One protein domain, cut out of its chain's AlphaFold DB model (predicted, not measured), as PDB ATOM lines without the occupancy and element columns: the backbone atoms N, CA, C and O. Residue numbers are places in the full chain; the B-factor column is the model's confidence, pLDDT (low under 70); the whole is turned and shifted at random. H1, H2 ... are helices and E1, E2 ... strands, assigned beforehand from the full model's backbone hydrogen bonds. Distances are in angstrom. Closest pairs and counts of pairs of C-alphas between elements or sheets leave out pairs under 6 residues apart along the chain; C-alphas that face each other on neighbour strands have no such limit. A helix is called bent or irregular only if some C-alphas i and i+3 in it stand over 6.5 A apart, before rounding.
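AT A GLANCE: This is residues 30 to 111 of the 175 residues of an uncharacterized protein of Verrucomicrobia bacterium (UniProt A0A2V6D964). A small antiparallel sheet, E3 - E4 - E5, stands between two helices and a separate two-stranded hairpin: H2 stands up from one face of the sheet, H1 lies beyond it toward one end of the long axis, and the hairpin E1 and E2 lies toward the other end. The printed part has 82 residues with two named helices and five named strands, in the order H1 E1 E2 E3 H2 E4 E5, and its class is mixed, helices and strands. It is compact, with a radius of gyration of the C-alphas of 12.7 A, and spans 38 by 30 by 20 A.

HOW THE PARTS SIT: H1, residues 30 to 38, and H2, residues 66 to 76, are close but not clearly touching; their closest C-alphas, of Ala 32 and Leu 76, are 7.3 A apart. They run opposite ways at a shallow tilt of 13 degrees. In both helices every O i to N i+4 pair is within hydrogen-bond range. E1, residues 44 to 48, and E2, residues 53 to 57, form an antiparallel hairpin, with N 46 and O 55 at 2.8 A. E1 is near E3, residues 61 to 65. E3 and E4, residues 87 to 91, are antiparallel at 155 degrees, with N 62 and O 90 at 2.8 A. H2 is on the sheet of E3, E4 and E5, residues 104 to 106, in two layers, a helix on one face of a sheet. Its height over the sheet is 9.2 A, and its line rises 57 degrees, so it stands up from the sheet. Its closest C-alphas to E4, of Gly 66 and Gly 87, are 4.0 A apart. E4 and E5 are a hairpin, antiparallel at 162 degrees, with N 89 and O 104 at 2.8 A. H1 is not on this sheet, and E1 and H2 are apart.

IN THESE COORDINATES: H1 begins at C-alpha 30, at (201.456, 170.678, 128.926), and measures 12.4 A. E1 measures 12.6 A, E2 12.8 A and E3 13.5 A. H2 measures 14.6 A from C-alpha 66, at (180.145, 180.510, 130.333); it is neither bent nor irregular, but only just: C-alphas 73 and 76 are 6.1 A apart. E4 measures 13.8 A, and E5, 6.6 A, ends at C-alpha 106, at (175.472, 181.278, 123.253).

THE WHOLE: The two C-alphas farthest apart are those of Ala 30 and Asp 111, 41.1 A. The printed part has no cut. The link from E4 to E5, residues 92 to 103, is long, and that from H2 to E4 is short. The mean pLDDT of the printed part is 90.4, and residue 111 is under 70.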
ATOM      1  N   ALA A  30     201.895 171.235 127.644       92.88
ATOM      2  CA  ALA A  30     201.456 170.678 128.926       92.88
ATOM      3  C   ALA A  30     200.477 171.608 129.666       92.88
ATOM      4  O   ALA A  30     199.509 171.146 130.262       92.88
ATOM      5  N   GLN A  31     200.689 172.929 129.601       91.88
ATOM      6  CA  GLN A  31     199.749 173.898 130.177       91.88
ATOM      7  C   GLN A  31     198.419 173.919 129.419       91.88
ATOM      8  O   GLN A  31     197.365 174.017 130.046       91.88
ATOM      9  N   ALA A  32     198.456 173.816 128.089       91.31
ATOM     10  CA  ALA A  32     197.252 173.750 127.267       91.31
ATOM     11  C   ALA A  32     196.455 172.458 127.528       91.31
ATOM     12  O   ALA A  32     195.239 172.506 127.678       91.31
ATOM     13  N   GLU A  33     197.133 171.317 127.663       92.69
ATOM     14  CA  GLU A  33     196.518 170.028 128.006       92.69
ATOM     15  C   GLU A  33     195.903 170.046 129.411       92.69
ATOM     16  O   GLU A  33     194.762 169.621 129.583       92.69
ATOM     17  N   ALA A  34     196.602 170.611 130.401       93.25
ATOM     18  CA  ALA A  34     196.062 170.792 131.749       93.25
ATOM     19  C   ALA A  34     194.823 171.701 131.754       93.25
ATOM     20  O   ALA A  34     193.849 171.427 132.458       93.25
ATOM     21  N   LEU A  35     194.832 172.759 130.937       92.88
ATOM     22  CA  LEU A  35     193.683 173.643 130.787       92.88
ATOM     23  C   LEU A  35     192.488 172.906 130.180       92.88
ATOM     24  O   LEU A  35     191.388 172.974 130.722       92.88
ATOM     25  N   VAL A  36     192.707 172.150 129.105       93.00
ATOM     26  CA  VAL A  36     191.664 171.338 128.465       93.00
ATOM     27  C   VAL A  36     191.094 170.287 129.414       93.00
ATOM     28  O   VAL A  36     189.882 170.077 129.426       93.00
ATOM     29  N   ALA A  37     191.935 169.662 130.238       93.88
ATOM     30  CA  ALA A  37     191.505 168.693 131.242       93.88
ATOM     31  C   ALA A  37     190.660 169.321 132.364       93.88
ATOM     32  O   ALA A  37     189.889 168.616 133.011       93.88
ATOM     33  N   SER A  38     190.786 170.631 132.595       94.31
ATOM     34  CA  SER A  38     190.005 171.341 133.617       94.31
ATOM     35  C   SER A  38     188.582 171.708 133.174       94.31
ATOM     36  O   SER A  38     187.754 172.042 134.024       94.31
ATOM     37  N   LEU A  39     188.291 171.632 131.869       95.25
ATOM     38  CA  LEU A  39     186.997 172.004 131.291       95.25
ATOM     39  C   LEU A  39     185.888 171.035 131.717       95.25
ATOM     40  O   LEU A  39     186.039 169.813 131.632       95.25
ATOM     41  N   LYS A  40     184.734 171.577 132.122       96.81
ATOM     42  CA  LYS A  40     183.593 170.790 132.600       96.81
ATOM     43  C   LYS A  40     182.554 170.635 131.503       96.81
ATOM     44  O   LYS A  40     181.630 171.436 131.367       96.81
ATOM     45  N   TYR A  41     182.698 169.558 130.744       95.81
ATOM     46  CA  TYR A  41     181.743 169.190 129.709       95.81
ATOM     47  C   TYR A  41     180.425 168.686 130.303       95.81
ATOM     48  O   TYR A  41     180.410 167.887 131.238       95.81
ATOM     49  N   GLN A  42     179.322 169.135 129.717       96.25
ATOM     50  CA  GLN A  42     177.955 168.797 130.093       96.25
ATOM     51  C   GLN A  42     177.210 168.217 128.886       96.25
ATOM     52  O   GLN A  42     177.571 168.474 127.734       96.25
ATOM     53  N   GLN A  43     176.167 167.434 129.145       95.19
ATOM     54  CA  GLN A  43     175.349 166.792 128.119       95.19
ATOM     55  C   GLN A  43     173.894 166.687 128.595       95.19
ATOM     56  O   GLN A  43     173.614 166.868 129.781       95.19
ATOM     57  N   GLY A  44     172.973 166.400 127.674       93.62
ATOM     58  CA  GLY A  44     171.542 166.337 127.960       93.62
ATOM     59  C   GLY A  44     170.891 167.718 128.000       93.62
ATOM     60  O   GLY A  44     171.217 168.590 127.194       93.62
ATOM     61  N   SER A  45     169.947 167.899 128.925       95.19
ATOM     62  CA  SER A  45     169.141 169.118 129.033       95.19
ATOM     63  C   SER A  45     169.871 170.182 129.843       95.19
ATOM     64  O   SER A  45     170.052 170.032 131.051       95.19
ATOM     65  N   ILE A  46     170.251 171.274 129.189       95.19
ATOM     66  CA  ILE A  46     170.923 172.419 129.804       95.19
ATOM     67  C   ILE A  46     169.926 173.562 129.957       95.19
ATOM     68  O   ILE A  46     169.216 173.907 129.010       95.19
ATOM     69  N   ASP A  47     169.874 174.146 131.152       92.19
ATOM     70  CA  ASP A  47     169.158 175.394 131.397       92.19
ATOM     71  C   ASP A  47     170.072 176.587 131.098       92.19
ATOM     72  O   ASP A  47     171.176 176.703 131.637       92.19
ATOM     73  N   LEU A  48     169.613 177.473 130.223       87.69
ATOM     74  CA  LEU A  48     170.299 178.701 129.866       87.69
ATOM     75  C   LEU A  48     169.620 179.854 130.602       87.69
ATOM     76  O   LEU A  48     168.482 180.216 130.309       87.69
ATOM     77  N   ARG A  49     170.366 180.466 131.530       83.62
ATOM     78  CA  ARG A  49     169.980 181.689 132.253       83.62
ATOM     79  C   ARG A  49     168.649 181.555 133.013       83.62
ATOM     80  O   ARG A  49     167.702 182.283 132.737       83.62
ATOM     81  N   HIS A  50     168.615 180.673 134.012       83.88
ATOM     82  CA  HIS A  50     167.511 180.551 134.977       83.88
ATOM     83  C   HIS A  50     166.129 180.363 134.321       83.88
ATOM     84  O   HIS A  50     165.158 181.008 134.718       83.88
ATOM     85  N   GLY A  51     166.035 179.505 133.308       78.75
ATOM     86  CA  GLY A  51     164.785 179.211 132.609       78.75
ATOM     87  C   GLY A  51     164.477 180.102 131.408       78.75
ATOM     88  O   GLY A  51     163.397 179.959 130.837       78.75
ATOM     89  N   LEU A  52     165.381 181.000 130.993       80.62
ATOM     90  CA  LEU A  52     165.173 181.815 129.790       80.62
ATOM     91  C   LEU A  52     165.092 180.946 128.524       80.62
ATOM     92  O   LEU A  52     164.271 181.198 127.644       80.62
ATOM     93  N   ALA A  53     165.947 179.929 128.426       82.69
ATOM     94  CA  ALA A  53     165.923 178.953 127.346       82.69
ATOM     95  C   ALA A  53     166.452 177.602 127.833       82.69
ATOM     96  O   ALA A  53     167.250 177.538 128.762       82.69
ATOM     97  N   SER A  54     166.060 176.514 127.170       88.44
ATOM     98  CA  SER A  54     166.652 175.197 127.404       88.44
ATOM     99  C   SER A  54     167.248 174.639 126.121       88.44
ATOM    100  O   SER A  54     166.652 174.742 125.047       88.44
ATOM    101  N   LEU A  55     168.432 174.050 126.242       89.81
ATOM    102  CA  LEU A  55     169.153 173.408 125.157       89.81
ATOM    103  C   LEU A  55     169.210 171.905 125.409       89.81
ATOM    104  O   LEU A  55     169.757 171.466 126.418       89.81
ATOM    105  N   GLN A  56     168.706 171.116 124.462       94.31
ATOM    106  CA  GLN A  56     168.982 169.683 124.427       94.31
ATOM    107  C   GLN A  56     170.259 169.442 123.635       94.31
ATOM    108  O   GLN A  56     170.307 169.711 122.436       94.31
ATOM    109  N   VAL A  57     171.292 168.957 124.316       95.06
ATOM    110  CA  VAL A  57     172.609 168.691 123.733       95.06
ATOM    111  C   VAL A  57     172.605 167.294 123.104       95.06
ATOM    112  O   VAL A  57     172.502 166.316 123.845       95.06
ATOM    113  N   PRO A  58     172.729 167.168 121.767       93.50
ATOM    114  CA  PRO A  58     172.804 165.867 121.105       93.50
ATOM    115  C   PRO A  58     174.114 165.139 121.429       93.50
ATOM    116  O   PRO A  58     175.126 165.778 121.708       93.50
ATOM    117  N   ASP A  59     174.131 163.815 121.271       93.81
ATOM    118  CA  ASP A  59     175.271 162.957 121.643       93.81
ATOM    119  C   ASP A  59     176.593 163.318 120.948       93.81
ATOM    120  O   ASP A  59     177.678 163.136 121.498       93.81
ATOM    121  N   GLN A  60     176.508 163.879 119.739       94.81
ATOM    122  CA  GLN A  60     177.664 164.324 118.953       94.81
ATOM    123  C   GLN A  60     178.307 165.625 119.472       94.81
ATOM    124  O   GLN A  60     179.354 166.043 118.970       94.81
ATOM    125  N   PHE A  61     177.707 166.260 120.481       96.06
ATOM    126  CA  PHE A  61     178.160 167.510 121.073       96.06
ATOM    127  C   PHE A  61     178.285 167.422 122.595       96.06
ATOM    128  O   PHE A  61     177.717 166.556 123.259       96.06
ATOM    129  N   ARG A  62     179.031 168.373 123.150       96.94
ATOM    130  CA  ARG A  62     179.138 168.645 124.583       96.94
ATOM    131  C   ARG A  62     178.962 170.135 124.818       96.94
ATOM    132  O   ARG A  62     179.341 170.948 123.979       96.94
ATOM    133  N   PHE A  63     178.400 170.489 125.961       97.25
ATOM    134  CA  PHE A  63     178.207 171.871 126.371       97.25
ATOM    135  C   PHE A  63     179.243 172.282 127.416       97.25
ATOM    136  O   PHE A  63     179.611 171.495 128.284       97.25
ATOM    137  N   LEU A  64     179.698 173.524 127.334       96.81
ATOM    138  CA  LEU A  64     180.560 174.178 128.308       96.81
ATOM    139  C   LEU A  64     179.829 175.396 128.853       96.81
ATOM    140  O   LEU A  64     179.230 176.158 128.093       96.81
ATOM    141  N   ASN A  65     179.890 175.592 130.168       95.38
ATOM    142  CA  ASN A  65     179.319 176.784 130.786       95.38
ATOM    143  C   ASN A  65     180.072 178.055 130.343       95.38
ATOM    144  O   ASN A  65     181.132 177.989 129.720       95.38
ATOM    145  N   GLY A  66     179.541 179.226 130.695       93.69
ATOM    146  CA  GLY A  66     180.145 180.510 130.333       93.69
ATOM    147  C   GLY A  66     181.618 180.678 130.725       93.69
ATOM    148  O   GLY A  66     182.393 181.248 129.958       93.69
ATOM    149  N   ALA A  67     182.030 180.161 131.886       94.69
ATOM    150  CA  ALA A  67     183.404 180.289 132.372       94.69
ATOM    151  C   ALA A  67     184.388 179.417 131.570       94.69
ATOM    152  O   ALA A  67     185.457 179.880 131.162       94.69
ATOM    153  N   ASP A  68     184.008 178.172 131.292       95.56
ATOM    154  CA  ASP A  68     184.812 177.239 130.500       95.56
ATOM    155  C   ASP A  68     184.832 177.643 129.018       95.56
ATOM    156  O   ASP A  68     185.866 177.566 128.354       95.56
ATOM    157  N   ALA A  69     183.716 178.170 128.507       94.44
ATOM    158  CA  ALA A  69     183.653 178.782 127.186       94.44
ATOM    159  C   ALA A  69     184.617 179.972 127.075       94.44
ATOM    160  O   ALA A  69     185.428 180.020 126.153       94.44
ATOM    161  N   ASN A  70     184.600 180.890 128.047       92.75
ATOM    162  CA  ASN A  70     185.518 182.029 128.075       92.75
ATOM    163  C   ASN A  70     186.989 181.587 128.150       92.75
ATOM    164  O   ASN A  70     187.859 182.196 127.531       92.75
ATOM    165  N   THR A  71     187.264 180.487 128.854       92.56
ATOM    166  CA  THR A  71     188.598 179.882 128.910       92.56
ATOM    167  C   THR A  71     189.078 179.462 127.523       92.56
ATOM    168  O   THR A  71     190.205 179.779 127.149       92.56
ATOM    169  N   ILE A  72     188.236 178.801 126.727       91.88
ATOM    170  CA  ILE A  72     188.596 178.445 125.349       91.88
ATOM    171  C   ILE A  72     188.792 179.704 124.501       91.88
ATOM    172  O   ILE A  72     189.844 179.861 123.885       91.88
ATOM    173  N   LEU A  73     187.816 180.615 124.501       91.12
ATOM    174  CA  LEU A  73     187.818 181.791 123.628       91.12
ATOM    175  C   LEU A  73     189.031 182.690 123.878       91.12
ATOM    176  O   LEU A  73     189.716 183.082 122.938       91.12
ATOM    177  N   VAL A  74     189.319 182.994 125.140       90.44
ATOM    178  CA  VAL A  74     190.382 183.937 125.489       90.44
ATOM    179  C   VAL A  74     191.721 183.228 125.611       90.44
ATOM    180  O   VAL A  74     192.709 183.663 125.027       90.44
ATOM    181  N   ARG A  75     191.791 182.114 126.348       89.19
ATOM    182  CA  ARG A  75     193.088 181.507 126.674       89.19
ATOM    183  C   ARG A  75     193.592 180.561 125.597       89.19
ATOM    184  O   ARG A  75     194.786 180.577 125.334       89.19
ATOM    185  N   LEU A  76     192.729 179.746 124.987       88.50
ATOM    186  CA  LEU A  76     193.166 178.822 123.932       88.50
ATOM    187  C   LEU A  76     193.191 179.483 122.555       88.50
ATOM    188  O   LEU A  76     194.140 179.276 121.809       88.50
ATOM    189  N   TRP A  77     192.173 180.275 122.217       88.44
ATOM    190  CA  TRP A  77     192.064 180.902 120.895       88.44
ATOM    191  C   TRP A  77     192.654 182.308 120.831       88.44
ATOM    192  O   TRP A  77     192.746 182.875 119.745       88.44
ATOM    193  N   SER A  78     193.073 182.865 121.972       87.06
ATOM    194  CA  SER A  78     193.644 184.214 122.044       87.06
ATOM    195  C   SER A  78     192.713 185.276 121.455       87.06
ATOM    196  O   SER A  78     193.173 186.237 120.844       87.06
ATOM    197  N   ASN A  79     191.396 185.118 121.631       84.75
ATOM    198  CA  ASN A  79     190.466 186.204 121.353       84.75
ATOM    199  C   ASN A  79     190.550 187.261 122.466       84.75
ATOM    200  O   ASN A  79     190.809 186.920 123.624       84.75
ATOM    201  N   PRO A  80     190.280 188.539 122.142       79.88
ATOM    202  CA  PRO A  80     190.128 189.569 123.158       79.88
ATOM    203  C   PRO A  80     189.079 189.161 124.205       79.88
ATOM    204  O   PRO A  80     188.066 188.554 123.839       79.88
ATOM    205  N   PRO A  81     189.272 189.510 125.488       82.69
ATOM    206  CA  PRO A  81     188.257 189.279 126.504       82.69
ATOM    207  C   PRO A  81     186.987 190.071 126.180       82.69
ATOM    208  O   PRO A  81     187.042 191.251 125.831       82.69
ATOM    209  N   GLN A  82     185.840 189.410 126.312       79.81
ATOM    210  CA  GLN A  82     184.511 189.987 126.117       79.81
ATOM    211  C   GLN A  82     183.626 189.699 127.336       79.81
ATOM    212  O   GLN A  82     184.077 189.107 128.321       79.81
ATOM    213  N   SER A  83     182.365 190.135 127.286       84.69
ATOM    214  CA  SER A  83     181.358 189.706 128.255       84.69
ATOM    215  C   SER A  83     181.270 188.177 128.275       84.69
ATOM    216  O   SER A  83     181.383 187.507 127.246       84.69
ATOM    217  N   GLN A  84     181.106 187.610 129.470       86.88
ATOM    218  CA  GLN A  84     181.057 186.162 129.610       86.88
ATOM    219  C   GLN A  84     179.822 185.612 128.874       86.88
ATOM    220  O   GLN A  84     178.708 186.066 129.154       86.88
ATOM    221  N   PRO A  85     179.981 184.625 127.974       91.19
ATOM    222  CA  PRO A  85     178.847 184.009 127.300       91.19
ATOM    223  C   PRO A  85     177.994 183.200 128.287       91.19
ATOM    224  O   PRO A  85     178.434 182.853 129.386       91.19
ATOM    225  N   LEU A  86     176.778 182.837 127.878       92.38
ATOM    226  CA  LEU A  86     175.957 181.865 128.607       92.38
ATOM    227  C   LEU A  86     176.596 180.469 128.567       92.38
ATOM    228  O   LEU A  86     176.544 179.726 129.547       92.38
ATOM    229  N   GLY A  87     177.241 180.134 127.448       94.12
ATOM    230  CA  GLY A  87     178.021 178.914 127.288       94.12
ATOM    231  C   GLY A  87     178.411 178.655 125.841       94.12
ATOM    232  O   GLY A  87     178.265 179.524 124.980       94.12
ATOM    233  N   MET A  88     178.918 177.456 125.572       95.44
ATOM    234  CA  MET A  88     179.388 177.057 124.249       95.44
ATOM    235  C   MET A  88     179.105 175.580 123.968       95.44
ATOM    236  O   MET A  88     179.364 174.723 124.811       95.44
ATOM    237  N   LEU A  89     178.607 175.278 122.769       96.12
ATOM    238  CA  LEU A  89     178.476 173.917 122.250       96.12
ATOM    239  C   LEU A  89     179.722 173.550 121.446       96.12
ATOM    240  O   LEU A  89     180.126 174.314 120.572       96.12
ATOM    241  N   VAL A  90     180.298 172.380 121.705       95.75
ATOM    242  CA  VAL A  90     181.512 171.892 121.036       95.75
ATOM    243  C   VAL A  90     181.355 170.438 120.587       95.75
ATOM    244  O   VAL A  90     180.609 169.690 121.225       95.75
ATOM    245  N   PRO A  91     182.044 169.989 119.524       95.19
ATOM    246  CA  PRO A  91     182.029 168.588 119.112       95.19
ATOM    247  C   PRO A  91     182.505 167.645 120.230       95.19
ATOM    248  O   PRO A  91     183.504 167.902 120.907       95.19
ATOM    249  N   ALA A  92     181.814 166.519 120.414       93.75
ATOM    250  CA  ALA A  92     182.158 165.545 121.452       93.75
ATOM    251  C   ALA A  92     183.495 164.828 121.182       93.75
ATOM    252  O   ALA A  92     184.232 164.524 122.117       93.75
ATOM    253  N   ASN A  93     183.830 164.623 119.905       91.38
ATOM    254  CA  ASN A  93     184.939 163.760 119.479       91.38
ATOM    255  C   ASN A  93     186.136 164.524 118.889       91.38
ATOM    256  O   ASN A  93     187.007 163.915 118.274       91.38
ATOM    257  N   VAL A  94     186.196 165.847 119.069       91.94
ATOM    258  CA  VAL A  94     187.310 166.683 118.597       91.94
ATOM    259  C   VAL A  94     187.989 167.333 119.798       91.94
ATOM    260  O   VAL A  94     187.330 167.902 120.666       91.94
ATOM    261  N   SER A  95     189.317 167.222 119.870       88.88
ATOM    262  CA  SER A  95     190.110 167.844 120.936       88.88
ATOM    263  C   SER A  95     190.110 169.369 120.794       88.88
ATOM    264  O   SER A  95     190.349 169.833 119.681       88.88
ATOM    265  N   PRO A  96     189.977 170.155 121.882       89.19
ATOM    266  CA  PRO A  96     190.112 171.614 121.834       89.19
ATOM    267  C   PRO A  96     191.458 172.141 121.322       89.19
ATOM    268  O   PRO A  96     191.564 173.315 120.985       89.19
ATOM    269  N   LEU A  97     192.486 171.288 121.278       89.69
ATOM    270  CA  LEU A  97     193.807 171.621 120.733       89.69
ATOM    271  C   LEU A  97     193.943 171.272 119.240       89.69
ATOM    272  O   LEU A  97     194.997 171.505 118.654       89.69
ATOM    273  N   SER A  98     192.916 170.663 118.640       90.00
ATOM    274  CA  SER A  98     192.896 170.319 117.218       90.00
ATOM    275  C   SER A  98     192.578 171.553 116.369       90.00
ATOM    276  O   SER A  98     191.691 172.320 116.745       90.00
ATOM    277  N   PRO A  99     193.203 171.721 115.189       85.25
ATOM    278  CA  PRO A  99     192.811 172.765 114.239       85.25
ATOM    279  C   PRO A  99     191.379 172.594 113.704       85.25
ATOM    280  O   PRO A  99     190.787 173.558 113.236       85.25
ATOM    281  N   GLU A 100     190.807 171.388 113.784       87.19
ATOM    282  CA  GLU A 100     189.417 171.114 113.387       87.19
ATOM    283  C   GLU A 100     188.398 171.454 114.487       87.19
ATOM    284  O   GLU A 100     187.193 171.264 114.312       87.19
ATOM    285  N   PHE A 101     188.861 171.915 115.650       91.06
ATOM    286  CA  PHE A 101     187.981 172.254 116.754       91.06
ATOM    287  C   PHE A 101     187.250 173.569 116.500       91.06
ATOM    288  O   PHE A 101     187.851 174.593 116.183       91.06
ATOM    289  N   TRP A 102     185.940 173.545 116.701       92.25
ATOM    290  CA  TRP A 102     185.063 174.698 116.552       92.25
ATOM    291  C   TRP A 102     184.003 174.683 117.653       92.25
ATOM    292  O   TRP A 102     183.817 173.674 118.338       92.25
ATOM    293  N   GLY A 103     183.301 175.798 117.836       91.00
ATOM    294  CA  GLY A 103     182.234 175.890 118.824       91.00
ATOM    295  C   GLY A 103     181.168 176.911 118.455       91.00
ATOM    296  O   GLY A 103     181.443 177.887 117.759       91.00
ATOM    297  N   VAL A 104     179.947 176.675 118.934       92.19
ATOM    298  CA  VAL A 104     178.825 177.622 118.859       92.19
ATOM    299  C   VAL A 104     178.690 178.306 120.205       92.19
ATOM    300  O   VAL A 104     178.467 177.637 121.211       92.19
ATOM    301  N   ILE A 105     178.813 179.628 120.233       91.94
ATOM    302  CA  ILE A 105     178.733 180.424 121.459       91.94
ATOM    303  C   ILE A 105     177.289 180.887 121.649       91.94
ATOM    304  O   ILE A 105     176.684 181.426 120.725       91.94
ATOM    305  N   PHE A 106     176.754 180.707 122.853       90.06
ATOM    306  CA  PHE A 106     175.472 181.278 123.253       90.06
ATOM    307  C   PHE A 106     175.724 182.518 124.102       90.06
ATOM    308  O   PHE A 106     176.349 182.436 125.159       90.06
ATOM    309  N   SER A 107     175.210 183.659 123.663       87.88
ATOM    310  CA  SER A 107     175.228 184.923 124.397       87.88
ATOM    311  C   SER A 107     173.808 185.468 124.532       87.88
ATOM    312  O   SER A 107     172.893 185.051 123.821       87.88
ATOM    313  N   TYR A 108     173.619 186.371 125.487       83.38
ATOM    314  CA  TYR A 108     172.368 187.090 125.668       83.38
ATOM    315  C   TYR A 108     172.670 188.544 125.991       83.38
ATOM    316  O   TYR A 108     173.474 188.829 126.879       83.38
ATOM    317  N   GLU A 109     171.976 189.431 125.299       79.56
ATOM    318  CA  GLU A 109     171.952 190.863 125.556       79.56
ATOM    319  C   GLU A 109     170.481 191.247 125.740       79.56
ATOM    320  O   GLU A 109     169.616 190.790 124.993       79.56
ATOM    321  N   GLU A 110     170.182 192.030 126.778       70.62
ATOM    322  CA  GLU A 110     168.803 192.404 127.137       70.62
ATOM    323  C   GLU A 110     168.221 193.488 126.209       70.62
ATOM    324  O   GLU A 110     167.038 193.826 126.275       70.62
ATOM    325  N   ASP A 111     169.038 193.966 125.274       62.78
ATOM    326  CA  ASP A 111     168.721 195.030 124.337       62.78
ATOM    327  C   ASP A 111     168.269 194.412 123.007       62.78
ATOM    328  O   ASP A 111     169.069 194.111 122.125       62.78
TER     329      ASP A 111